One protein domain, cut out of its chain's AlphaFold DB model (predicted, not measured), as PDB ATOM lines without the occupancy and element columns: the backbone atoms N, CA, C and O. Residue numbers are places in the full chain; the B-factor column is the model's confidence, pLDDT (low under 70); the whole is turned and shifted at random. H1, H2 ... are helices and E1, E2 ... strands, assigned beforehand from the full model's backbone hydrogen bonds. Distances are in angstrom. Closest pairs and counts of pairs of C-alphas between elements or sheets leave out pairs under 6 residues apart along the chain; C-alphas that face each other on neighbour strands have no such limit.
ATOM      1  N   LYS A   3     -73.130  -7.490  29.556       95.19
ATOM      2  CA  LYS A   3     -74.242  -6.748  30.163       95.19
ATOM      3  C   LYS A   3     -74.329  -5.350  29.570       95.19
ATOM      4  O   LYS A   3     -73.317  -4.659  29.470       95.19
ATOM      5  N   LEU A   4     -75.533  -4.917  29.203       96.12
ATOM      6  CA  LEU A   4     -75.770  -3.563  28.708       96.12
ATOM      7  C   LEU A   4     -75.788  -2.569  29.875       96.12
ATOM      8  O   LEU A   4     -76.655  -2.636  30.740       96.12
ATOM      9  N   VAL A   5     -74.852  -1.622  29.887       96.50
ATOM     10  CA  VAL A   5     -74.722  -0.597  30.941       96.50
ATOM     11  C   VAL A   5     -75.396   0.714  30.537       96.50
ATOM     12  O   VAL A   5     -75.862   1.469  31.384       96.50
ATOM     13  N   GLY A   6     -75.496   0.983  29.237       96.62
ATOM     14  CA  GLY A   6     -76.205   2.147  28.718       96.62
ATOM     15  C   GLY A   6     -76.108   2.247  27.204       96.62
ATOM     16  O   GLY A   6     -75.435   1.444  26.557       96.62
ATOM     17  N   TYR A   7     -76.753   3.258  26.628       97.00
ATOM     18  CA  TYR A   7     -76.596   3.586  25.216       97.00
ATOM     19  C   TYR A   7     -76.777   5.081  24.957       97.00
ATOM     20  O   TYR A   7     -77.403   5.793  25.738       97.00
ATOM     21  N   VAL A   8     -76.256   5.548  23.824       96.94
ATOM     22  CA  VAL A   8     -76.576   6.870  23.269       96.94
ATOM     23  C   VAL A   8     -77.089   6.732  21.845       96.94
ATOM     24  O   VAL A   8     -76.589   5.915  21.070       96.94
ATOM     25  N   GLU A   9     -78.084   7.537  21.490       95.94
ATOM     26  CA  GLU A   9     -78.599   7.595  20.123       95.94
ATOM     27  C   GLU A   9     -77.657   8.397  19.221       95.94
ATOM     28  O   GLU A   9     -77.105   9.437  19.601       95.94
ATOM     29  N   MET A  10     -77.448   7.899  18.005       95.00
ATOM     30  CA  MET A  10     -76.638   8.587  17.010       95.00
ATOM     31  C   MET A  10     -77.423   9.755  16.406       95.00
ATOM     32  O   MET A  10     -78.582   9.624  16.035       95.00
ATOM     33  N   LYS A  11     -76.771  10.913  16.242       91.50
ATOM     34  CA  LYS A  11     -77.433  12.126  15.721       91.50
ATOM     35  C   LYS A  11     -77.577  12.174  14.195       91.50
ATOM     36  O   LYS A  11     -78.435  12.885  13.694       91.50
ATOM     37  N   LYS A  12     -76.691  11.500  13.450       89.56
ATOM     38  CA  LYS A  12     -76.601  11.612  11.974       89.56
ATOM     39  C   LYS A  12     -77.193  10.426  11.210       89.56
ATOM     40  O   LYS A  12     -77.426  10.542  10.013       89.56
ATOM     41  N   LYS A  13     -77.366   9.283  11.869       91.56
ATOM     42  CA  LYS A  13     -77.907   8.047  11.296       91.56
ATOM     43  C   LYS A  13     -78.789   7.375  12.334       91.56
ATOM     44  O   LYS A  13     -78.541   7.553  13.524       91.56
ATOM     45  N   VAL A  14     -79.762   6.591  11.880       93.50
ATOM     46  CA  VAL A  14     -80.532   5.716  12.764       93.50
ATOM     47  C   VAL A  14     -79.563   4.686  13.335       93.50
ATOM     48  O   VAL A  14     -78.967   3.896  12.606       93.50
ATOM     49  N   GLY A  15     -79.322   4.769  14.636       96.06
ATOM     50  CA  GLY A  15     -78.331   3.937  15.289       96.06
ATOM     51  C   GLY A  15     -78.178   4.263  16.764       96.06
ATOM     52  O   GLY A  15     -78.551   5.342  17.230       96.06
ATOM     53  N   LYS A  16     -77.584   3.326  17.498       97.00
ATOM     54  CA  LYS A  16     -77.248   3.467  18.915       97.00
ATOM     55  C   LYS A  16     -75.823   2.996  19.157       97.00
ATOM     56  O   LYS A  16     -75.370   2.024  18.557       97.00
ATOM     57  N   ILE A  17     -75.121   3.691  20.042       96.50
ATOM     58  CA  ILE A  17     -73.835   3.249  20.579       96.50
ATOM     59  C   ILE A  17     -74.131   2.639  21.941       96.50
ATOM     60  O   ILE A  17     -74.539   3.358  22.851       96.50
ATOM     61  N   LEU A  18     -73.960   1.328  22.061       96.69
ATOM     62  CA  LEU A  18     -74.113   0.604  23.314       96.69
ATOM     63  C   LEU A  18     -72.816   0.659  24.108       96.69
ATOM     64  O   LEU A  18     -71.734   0.557  23.532       96.69
ATOM     65  N   PHE A  19     -72.946   0.756  25.422       96.75
ATOM     66  CA  PHE A  19     -71.867   0.572  26.379       96.75
ATOM     67  C   PHE A  19     -72.121  -0.744  27.093       96.75
ATOM     68  O   PHE A  19     -73.138  -0.888  27.777       96.75
ATOM     69  N   VAL A  20     -71.227  -1.704  26.900       95.19
ATOM     70  CA  VAL A  20     -71.353  -3.028  27.503       95.19
ATOM     71  C   VAL A  20     -70.193  -3.299  28.439       95.19
ATOM     72  O   VAL A  20     -69.084  -2.822  28.206       95.19
ATOM     73  N   GLU A  21     -70.456  -4.063  29.491       94.62
ATOM     74  CA  GLU A  21     -69.422  -4.608  30.361       94.62
ATOM     75  C   GLU A  21     -69.305  -6.120  30.168       94.62
ATOM     76  O   GLU A  21     -70.306  -6.814  29.958       94.62
ATOM     77  N   GLN A  22     -68.074  -6.619  30.247       91.12
ATOM     78  CA  GLN A  22     -67.763  -8.035  30.160       91.12
ATOM     79  C   GLN A  22     -66.754  -8.434  31.237       91.12
ATOM     80  O   GLN A  22     -65.689  -7.831  31.384       91.12
ATOM     81  N   ASP A  23     -67.093  -9.495  31.964       86.69
ATOM     82  CA  ASP A  23     -66.191 -10.168  32.897       86.69
ATOM     83  C   ASP A  23     -65.260 -11.152  32.170       86.69
ATOM     84  O   ASP A  23     -65.666 -11.804  31.201       86.69
ATOM     85  N   GLY A  24     -64.040 -11.306  32.694       80.88
ATOM     86  CA  GLY A  24     -63.113 -12.365  32.279       80.88
ATOM     87  C   GLY A  24     -62.446 -12.140  30.922       80.88
ATOM     88  O   GLY A  24     -62.159 -13.106  30.224       80.88
ATOM     89  N   VAL A  25     -62.230 -10.882  30.529       84.25
ATOM     90  CA  VAL A  25     -61.415 -10.552  29.350       84.25
ATOM     91  C   VAL A  25     -59.936 -10.641  29.724       84.25
ATOM     92  O   VAL A  25     -59.500 -10.006  30.690       84.25
ATOM     93  N   ASP A  26     -59.172 -11.423  28.961       81.62
ATOM     94  CA  ASP A  26     -57.750 -11.667  29.212       81.62
ATOM     95  C   ASP A  26     -56.956 -10.359  29.336       81.62
ATOM     96  O   ASP A  26     -57.051  -9.456  28.504       81.62
ATOM     97  N   GLY A  27     -56.157 -10.257  30.401       83.94
ATOM     98  CA  GLY A  27     -55.326  -9.083  30.677       83.94
ATOM     99  C   GLY A  27     -56.061  -7.889  31.301       83.94
ATOM    100  O   GLY A  27     -55.430  -6.859  31.535       83.94
ATOM    101  N   CYS A  28     -57.355  -8.005  31.616       85.31
ATOM    102  CA  CYS A  28     -58.115  -6.969  32.316       85.31
ATOM    103  C   CYS A  28     -58.335  -7.339  33.793       85.31
ATOM    104  O   CYS A  28     -58.913  -8.378  34.105       85.31
ATOM    105  N   VAL A  29     -57.904  -6.476  34.719       85.50
ATOM    106  CA  VAL A  29     -58.280  -6.586  36.139       85.50
ATOM    107  C   VAL A  29     -59.633  -5.902  36.335       85.50
ATOM    108  O   VAL A  29     -59.748  -4.693  36.148       85.50
ATOM    109  N   GLY A  30     -60.652  -6.668  36.732       86.56
ATOM    110  CA  GLY A  30     -62.029  -6.186  36.872       86.56
ATOM    111  C   GLY A  30     -62.873  -6.472  35.628       86.56
ATOM    112  O   GLY A  30     -62.810  -7.571  35.080       86.56
ATOM    113  N   LYS A  31     -63.689  -5.497  35.209       88.94
ATOM    114  CA  LYS A  31     -64.576  -5.606  34.040       88.94
ATOM    115  C   LYS A  31     -64.032  -4.814  32.863       88.94
ATOM    116  O   LYS A  31     -63.737  -3.626  33.001       88.94
ATOM    117  N   ALA A  32     -63.985  -5.441  31.694       91.25
ATOM    118  CA  ALA A  32     -63.746  -4.728  30.449       91.25
ATOM    119  C   ALA A  32     -65.024  -3.996  30.033       91.25
ATOM    120  O   ALA A  32     -66.128  -4.510  30.215       91.25
ATOM    121  N   THR A  33     -64.876  -2.797  29.468       91.44
ATOM    122  CA  THR A  33     -65.998  -2.042  28.905       91.44
ATOM    123  C   THR A  33     -65.741  -1.746  27.441       91.44
ATOM    124  O   THR A  33     -64.654  -1.311  27.063       91.44
ATOM    125  N   GLU A  34     -66.750  -1.979  26.610       92.12
ATOM    126  CA  GLU A  34     -66.642  -1.839  25.162       92.12
ATOM    127  C   GLU A  34     -67.810  -1.039  24.591       92.12
ATOM    128  O   GLU A  34     -68.879  -0.908  25.199       92.12
ATOM    129  N   LYS A  35     -67.586  -0.481  23.397       95.19
ATOM    130  CA  LYS A  35     -68.606   0.241  22.637       95.19
ATOM    131  C   LYS A  35     -69.026  -0.584  21.437       95.19
ATOM    132  O   LYS A  35     -68.187  -0.920  20.605       95.19
ATOM    133  N   ILE A  36     -70.324  -0.827  21.305       94.94
ATOM    134  CA  ILE A  36     -70.888  -1.551  20.165       94.94
ATOM    135  C   ILE A  36     -71.790  -0.611  19.379       94.94
ATOM    136  O   ILE A  36     -72.686   0.026  19.929       94.94
ATOM    137  N   PHE A  37     -71.540  -0.514  18.079       94.62
ATOM    138  CA  PHE A  37     -72.298   0.340  17.177       94.62
ATOM    139  C   PHE A  37     -73.398  -0.488  16.521       94.62
ATOM    140  O   PHE A  37     -73.111  -1.404  15.754       94.62
ATOM    141  N   LEU A  38     -74.650  -0.150  16.820       95.44
ATOM    142  CA  LEU A  38     -75.821  -0.702  16.152       95.44
ATOM    143  C   LEU A  38     -76.388   0.331  15.190       95.44
ATOM    144  O   LEU A  38     -76.531   1.503  15.544       95.44
ATOM    145  N   PHE A  39     -76.749  -0.121  14.000       93.88
ATOM    146  CA  PHE A  39     -77.337   0.706  12.956       93.88
ATOM    147  C   PHE A  39     -78.749   0.219  12.641       93.88
ATOM    148  O   PHE A  39     -79.091  -0.924  12.935       93.88
ATOM    149  N   ASP A  40     -79.553   1.118  12.083       93.56
ATOM    150  CA  ASP A  40     -80.846   0.825  11.474       93.56
ATOM    151  C   ASP A  40     -81.763  -0.020  12.383       93.56
ATOM    152  O   ASP A  40     -82.014   0.359  13.535       93.56
ATOM    153  N   ASP A  41     -82.270  -1.144  11.884       93.88
ATOM    154  CA  ASP A  41     -83.227  -2.031  12.549       93.88
ATOM    155  C   ASP A  41     -82.662  -2.674  13.825       93.88
ATOM    156  O   ASP A  41     -83.368  -2.778  14.833       93.88
ATOM    157  N   LEU A  42     -81.370  -3.016  13.849       94.88
ATOM    158  CA  LEU A  42     -80.717  -3.572  15.039       94.88
ATOM    159  C   LEU A  42     -80.751  -2.601  16.219       94.88
ATOM    160  O   LEU A  42     -80.936  -3.012  17.364       94.88
ATOM    161  N   SER A  43     -80.629  -1.297  15.958       94.88
ATOM    162  CA  SER A  43     -80.692  -0.282  17.017       94.88
ATOM    163  C   SER A  43     -82.084  -0.155  17.652       94.88
ATOM    164  O   SER A  43     -82.215   0.278  18.802       94.88
ATOM    165  N   GLN A  44     -83.135  -0.567  16.939       94.12
ATOM    166  CA  GLN A  44     -84.516  -0.508  17.425       94.12
ATOM    167  C   GLN A  44     -84.842  -1.652  18.393       94.12
ATOM    168  O   GLN A  44     -85.767  -1.527  19.196       94.12
ATOM    169  N   LYS A  45     -84.048  -2.733  18.382       95.25
ATOM    170  CA  LYS A  45     -84.179  -3.859  19.323       95.25
ATOM    171  C   LYS A  45     -83.821  -3.480  20.764       95.25
ATOM    172  O   LYS A  45     -84.285  -4.130  21.695       95.25
ATOM    173  N   ILE A  46     -83.042  -2.413  20.955       96.12
ATOM    174  CA  ILE A  46     -82.635  -1.921  22.277       96.12
ATOM    175  C   ILE A  46     -83.610  -0.858  22.776       96.12
ATOM    176  O   ILE A  46     -83.789   0.184  22.137       96.12
ATOM    177  N   LYS A  47     -84.201  -1.089  23.947       95.44
ATOM    178  CA  LYS A  47     -85.145  -0.183  24.615       95.44
ATOM    179  C   LYS A  47     -84.535   0.358  25.917       95.44
ATOM    180  O   LYS A  47     -83.553  -0.213  26.389       95.44
ATOM    181  N   PRO A  48     -85.094   1.426  26.516       95.25
ATOM    182  CA  PRO A  48     -84.637   1.917  27.818       95.25
ATOM    183  C   PRO A  48     -84.561   0.807  28.876       95.25
ATOM    184  O   PRO A  48     -83.542   0.667  29.546       95.25
ATOM    185  N   ASP A  49     -85.576  -0.058  28.924       96.06
ATOM    186  CA  ASP A  49     -85.662  -1.174  29.876       96.06
ATOM    187  C   ASP A  49     -84.616  -2.273  29.633       96.06
ATOM    188  O   ASP A  49     -84.374  -3.100  30.504       96.06
ATOM    189  N   SER A  50     -83.955  -2.287  28.471       95.75
ATOM    190  CA  SER A  50     -82.864  -3.225  28.183       95.75
ATOM    191  C   SER A  50     -81.594  -2.908  28.980       95.75
ATOM    192  O   SER A  50     -80.714  -3.757  29.102       95.75
ATOM    193  N   VAL A  51     -81.458  -1.690  29.513       96.31
ATOM    194  CA  VAL A  51     -80.304  -1.316  30.338       96.31
ATOM    195  C   VAL A  51     -80.308  -2.140  31.627       96.31
ATOM    196  O   VAL A  51     -81.336  -2.320  32.270       96.31
ATOM    197  N   GLY A  52     -79.145  -2.666  31.999       95.25
ATOM    198  CA  GLY A  52     -78.979  -3.562  33.138       95.25
ATOM    199  C   GLY A  52     -79.185  -5.043  32.814       95.25
ATOM    200  O   GLY A  52     -78.842  -5.871  33.658       95.25
ATOM    201  N   HIS A  53     -79.664  -5.380  31.615       95.44
ATOM    202  CA  HIS A  53     -79.886  -6.760  31.187       95.44
ATOM    203  C   HIS A  53     -78.693  -7.333  30.416       95.44
ATOM    204  O   HIS A  53     -77.812  -6.615  29.923       95.44
ATOM    205  N   GLU A  54     -78.664  -8.658  30.324       95.25
ATOM    206  CA  GLU A  54     -77.743  -9.370  29.449       95.25
ATOM    207  C   GLU A  54     -78.090  -9.124  27.986       95.25
ATOM    208  O   GLU A  54     -79.257  -9.131  27.590       95.25
ATOM    209  N   VAL A  55     -77.053  -8.984  27.168       94.50
ATOM    210  CA  VAL A  55     -77.199  -8.916  25.718       94.50
ATOM    211  C   VAL A  55     -76.330  -9.968  25.052       94.50
ATOM    212  O   VAL A  55     -75.161 -10.154  25.387       94.50
ATOM    213  N   ILE A  56     -76.906 -10.657  24.076       94.75
ATOM    214  CA  ILE A  56     -76.171 -11.509  23.148       94.75
ATOM    215  C   ILE A  56     -75.978 -10.703  21.872       94.75
ATOM    216  O   ILE A  56     -76.955 -10.320  21.230       94.75
ATOM    217  N   ILE A  57     -74.722 -10.457  21.506       93.19
ATOM    218  CA  ILE A  57     -74.368  -9.848  20.225       93.19
ATOM    219  C   ILE A  57     -73.834 -10.941  19.306       93.19
ATOM    220  O   ILE A  57     -72.846 -11.601  19.626       93.19
ATOM    221  N   SER A  58     -74.480 -11.108  18.156       94.62
ATOM    222  CA  SER A  58     -74.022 -12.014  17.106       94.62
ATOM    223  C   SER A  58     -73.279 -11.219  16.047       94.62
ATOM    224  O   SER A  58     -73.808 -10.242  15.514       94.62
ATOM    225  N   TYR A  59     -72.065 -11.648  15.715       93.19
ATOM    226  CA  TYR A  59     -71.267 -11.049  14.651       93.19
ATOM    227  C   TYR A  59     -71.276 -11.937  13.412       93.19
ATOM    228  O   TYR A  59     -71.272 -13.162  13.508       93.19
ATOM    229  N   SER A  60     -71.252 -11.306  12.245       93.62
ATOM    230  CA  SER A  60     -71.027 -11.977  10.968       93.62
ATOM    231  C   SER A  60     -69.932 -11.254  10.190       93.62
ATOM    232  O   SER A  60     -69.454 -10.192  10.595       93.62
ATOM    233  N   CYS A  61     -69.497 -11.850   9.087       93.31
ATOM    234  CA  CYS A  61     -68.422 -11.341   8.254       93.31
ATOM    235  C   CYS A  61     -68.981 -10.896   6.902       93.31
ATOM    236  O   CYS A  61     -69.666 -11.658   6.219       93.31
ATOM    237  N   GLY A  62     -68.732  -9.641   6.530       87.12
ATOM    238  CA  GLY A  62     -69.122  -9.116   5.224       87.12
ATOM    239  C   GLY A  62     -68.226  -9.639   4.101       87.12
ATOM    240  O   GLY A  62     -67.134 -10.151   4.339       87.12
ATOM    241  N   TYR A  63     -68.636  -9.416   2.848       76.75
ATOM    242  CA  TYR A  63     -67.873  -9.801   1.647       76.75
ATOM    243  C   TYR A  63     -66.432  -9.249   1.597       76.75
ATOM    244  O   TYR A  63     -65.590  -9.785   0.888       76.75
ATOM    245  N   ASN A  64     -66.138  -8.182   2.344       88.00
ATOM    246  CA  ASN A  64     -64.815  -7.561   2.449       88.00
ATOM    247  C   ASN A  64     -63.989  -8.058   3.653       88.00
ATOM    248  O   ASN A  64     -62.982  -7.434   3.989       88.00
ATOM    249  N   GLY A  65     -64.432  -9.112   4.345       88.19
ATOM    250  CA  GLY A  65     -63.757  -9.655   5.525       88.19
ATOM    251  C   GLY A  65     -63.971  -8.851   6.812       88.19
ATOM    252  O   GLY A  65     -63.404  -9.197   7.846       88.19
ATOM    253  N   LYS A  66     -64.756  -7.763   6.783       88.75
ATOM    254  CA  LYS A  66     -65.014  -6.948   7.976       88.75
ATOM    255  C   LYS A  66     -66.155  -7.544   8.790       88.75
ATOM    256  O   LYS A  66     -67.237  -7.801   8.257       88.75
ATOM    257  N   ALA A  67     -65.912  -7.710  10.085       90.00
ATOM    258  CA  ALA A  67     -66.945  -8.092  11.031       90.00
ATOM    259  C   ALA A  67     -67.991  -6.976  11.172       90.00
ATOM    260  O   ALA A  67     -67.652  -5.789  11.207       90.00
ATOM    261  N   TYR A  68     -69.258  -7.361  11.270       90.75
ATOM    262  CA  TYR A  68     -70.373  -6.471  11.583       90.75
ATOM    263  C   TYR A  68     -71.327  -7.156  12.561       90.75
ATOM    264  O   TYR A  68     -71.343  -8.385  12.668       90.75
ATOM    265  N   VAL A  69     -72.118  -6.363  13.288       94.19
ATOM    266  CA  VAL A  69     -73.163  -6.906  14.162       94.19
ATOM    267  C   VAL A  69     -74.308  -7.404  13.290       94.19
ATOM    268  O   VAL A  69     -74.932  -6.614  12.590       94.19
ATOM    269  N   ALA A  70     -74.556  -8.707  13.319       94.25
ATOM    270  CA  ALA A  70     -75.620  -9.357  12.564       94.25
ATOM    271  C   ALA A  70     -76.929  -9.430  13.355       94.25
ATOM    272  O   ALA A  70     -78.002  -9.364  12.765       94.25
ATOM    273  N   ASP A  71     -76.846  -9.560  14.681       95.19
ATOM    274  CA  ASP A  71     -78.024  -9.574  15.542       95.19
ATOM    275  C   ASP A  71     -77.701  -9.120  16.970       95.19
ATOM    276  O   ASP A  71     -76.558  -9.211  17.430       95.19
ATOM    277  N   VAL A  72     -78.732  -8.662  17.676       94.69
ATOM    278  CA  VAL A  72     -78.688  -8.375  19.107       94.69
ATOM    279  C   VAL A  72     -79.956  -8.890  19.784       94.69
ATOM    280  O   VAL A  72     -81.071  -8.584  19.357       94.69
ATOM    281  N   VAL A  73     -79.782  -9.655  20.860       95.19
ATOM    282  CA  VAL A  73     -80.876 -10.207  21.668       95.19
ATOM    283  C   VAL A  73     -80.686  -9.776  23.116       95.19
ATOM    284  O   VAL A  73     -79.623  -9.999  23.690       95.19
ATOM    285  N   VAL A  74     -81.714  -9.160  23.698       94.62
ATOM    286  CA  VAL A  74     -81.772  -8.823  25.129       94.62
ATOM    287  C   VAL A  74     -82.416 -10.002  25.857       94.62
ATOM    288  O   VAL A  74     -83.460 -10.478  25.404       94.62
ATOM    289  N   LYS A  75     -81.791 -10.487  26.930       90.75
ATOM    290  CA  LYS A  75     -82.353 -11.535  27.791       90.75
ATOM    291  C   LYS A  75     -83.083 -10.964  28.995       90.75
ATOM    292  O   LYS A  75     -82.610  -9.936  29.526       90.75
TER     293      LYS A  75
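AT A GLANCE: This is residues 3 to 75 of the 75 residues of an uncharacterized protein of Roseburia sp. AF15-21 (UniProt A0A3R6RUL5). A strongly twisted sheet of three strands, E1, E2 and E3, forms one wall, and the hairpin of E4 and E5 crosses one side of it, only partly face to face with it. The short helix H1 follows directly on E3 at one end of the sheet, and the chain then passes through residues 45 to 54 into the hairpin. The printed part has 73 residues, with five named strands and one named helix in the order E1, E2, E3, H1, E4, E5; the class is mostly strand. The larger sheet runs E1, E2, E3 and the smaller E4, E5, both antiparallel. The whole is compact, with a radius of gyration of the C-alphas of 12.8 A and spans of 34 by 32 by 23 A.

IN THESE COORDINATES: E2, residues 15 to 23, measures 25.6 A from first to last C-alpha. E3, residues 31 to 39, measures 25.4 A, and E1, residues 3 to 9, measures 18.0 A from C-alpha 3 at (-74.242, -6.748, 30.163). H1, residues 40 to 44, measures 7.1 A from C-alpha 40 at (-80.846, 0.825, 11.474). E4, residues 55 to 61, measures 19.7 A. E5, residues 67 to 74, measures 20.5 A and ends at C-alpha 74 at (-81.772, -8.823, 25.129).

HOW THE PARTS SIT: E1, E2 and E3 form a meander, each strand the antiparallel neighbour of the one before, with E2 the inner strand. E1 and E2 form a hairpin at 160 degrees between directions, with N 5 and O 19 at 2.8 A. E2 and E3 form a hairpin at 157 degrees, with N 18 and O 36 at 2.8 A. H1 is on this sheet at a height of 6.3 A, over none of its strands, but only just: 2 of its 5 C-alphas fall on E2. The closest C-alphas of E2 and H1 are those of Gly 15 and Ser 43, 5.1 A apart. In H1, 0 of 1 O i to N i+4 pairs and 2 of 2 O i to N i+3 pairs are within hydrogen-bond range. E4 and E5 form a hairpin at 157 degrees, with N 56 and O 73 at 2.8 A. The closest C-alphas of E3 and E5 are those of Leu 38 and Val 69, 7.0 A apart. Those of E1 and E4 are Lys 3 and Val 55, at 5.8 A. E2 and E4 are only just apart, at 8.5 A.

THE WHOLE: The two C-alphas farthest apart, those of Val 29 and Tyr 63, are 35.9 A apart. The printed part has no cut and no long link. Its mean pLDDT is 92.7, and no printed residue is under 70.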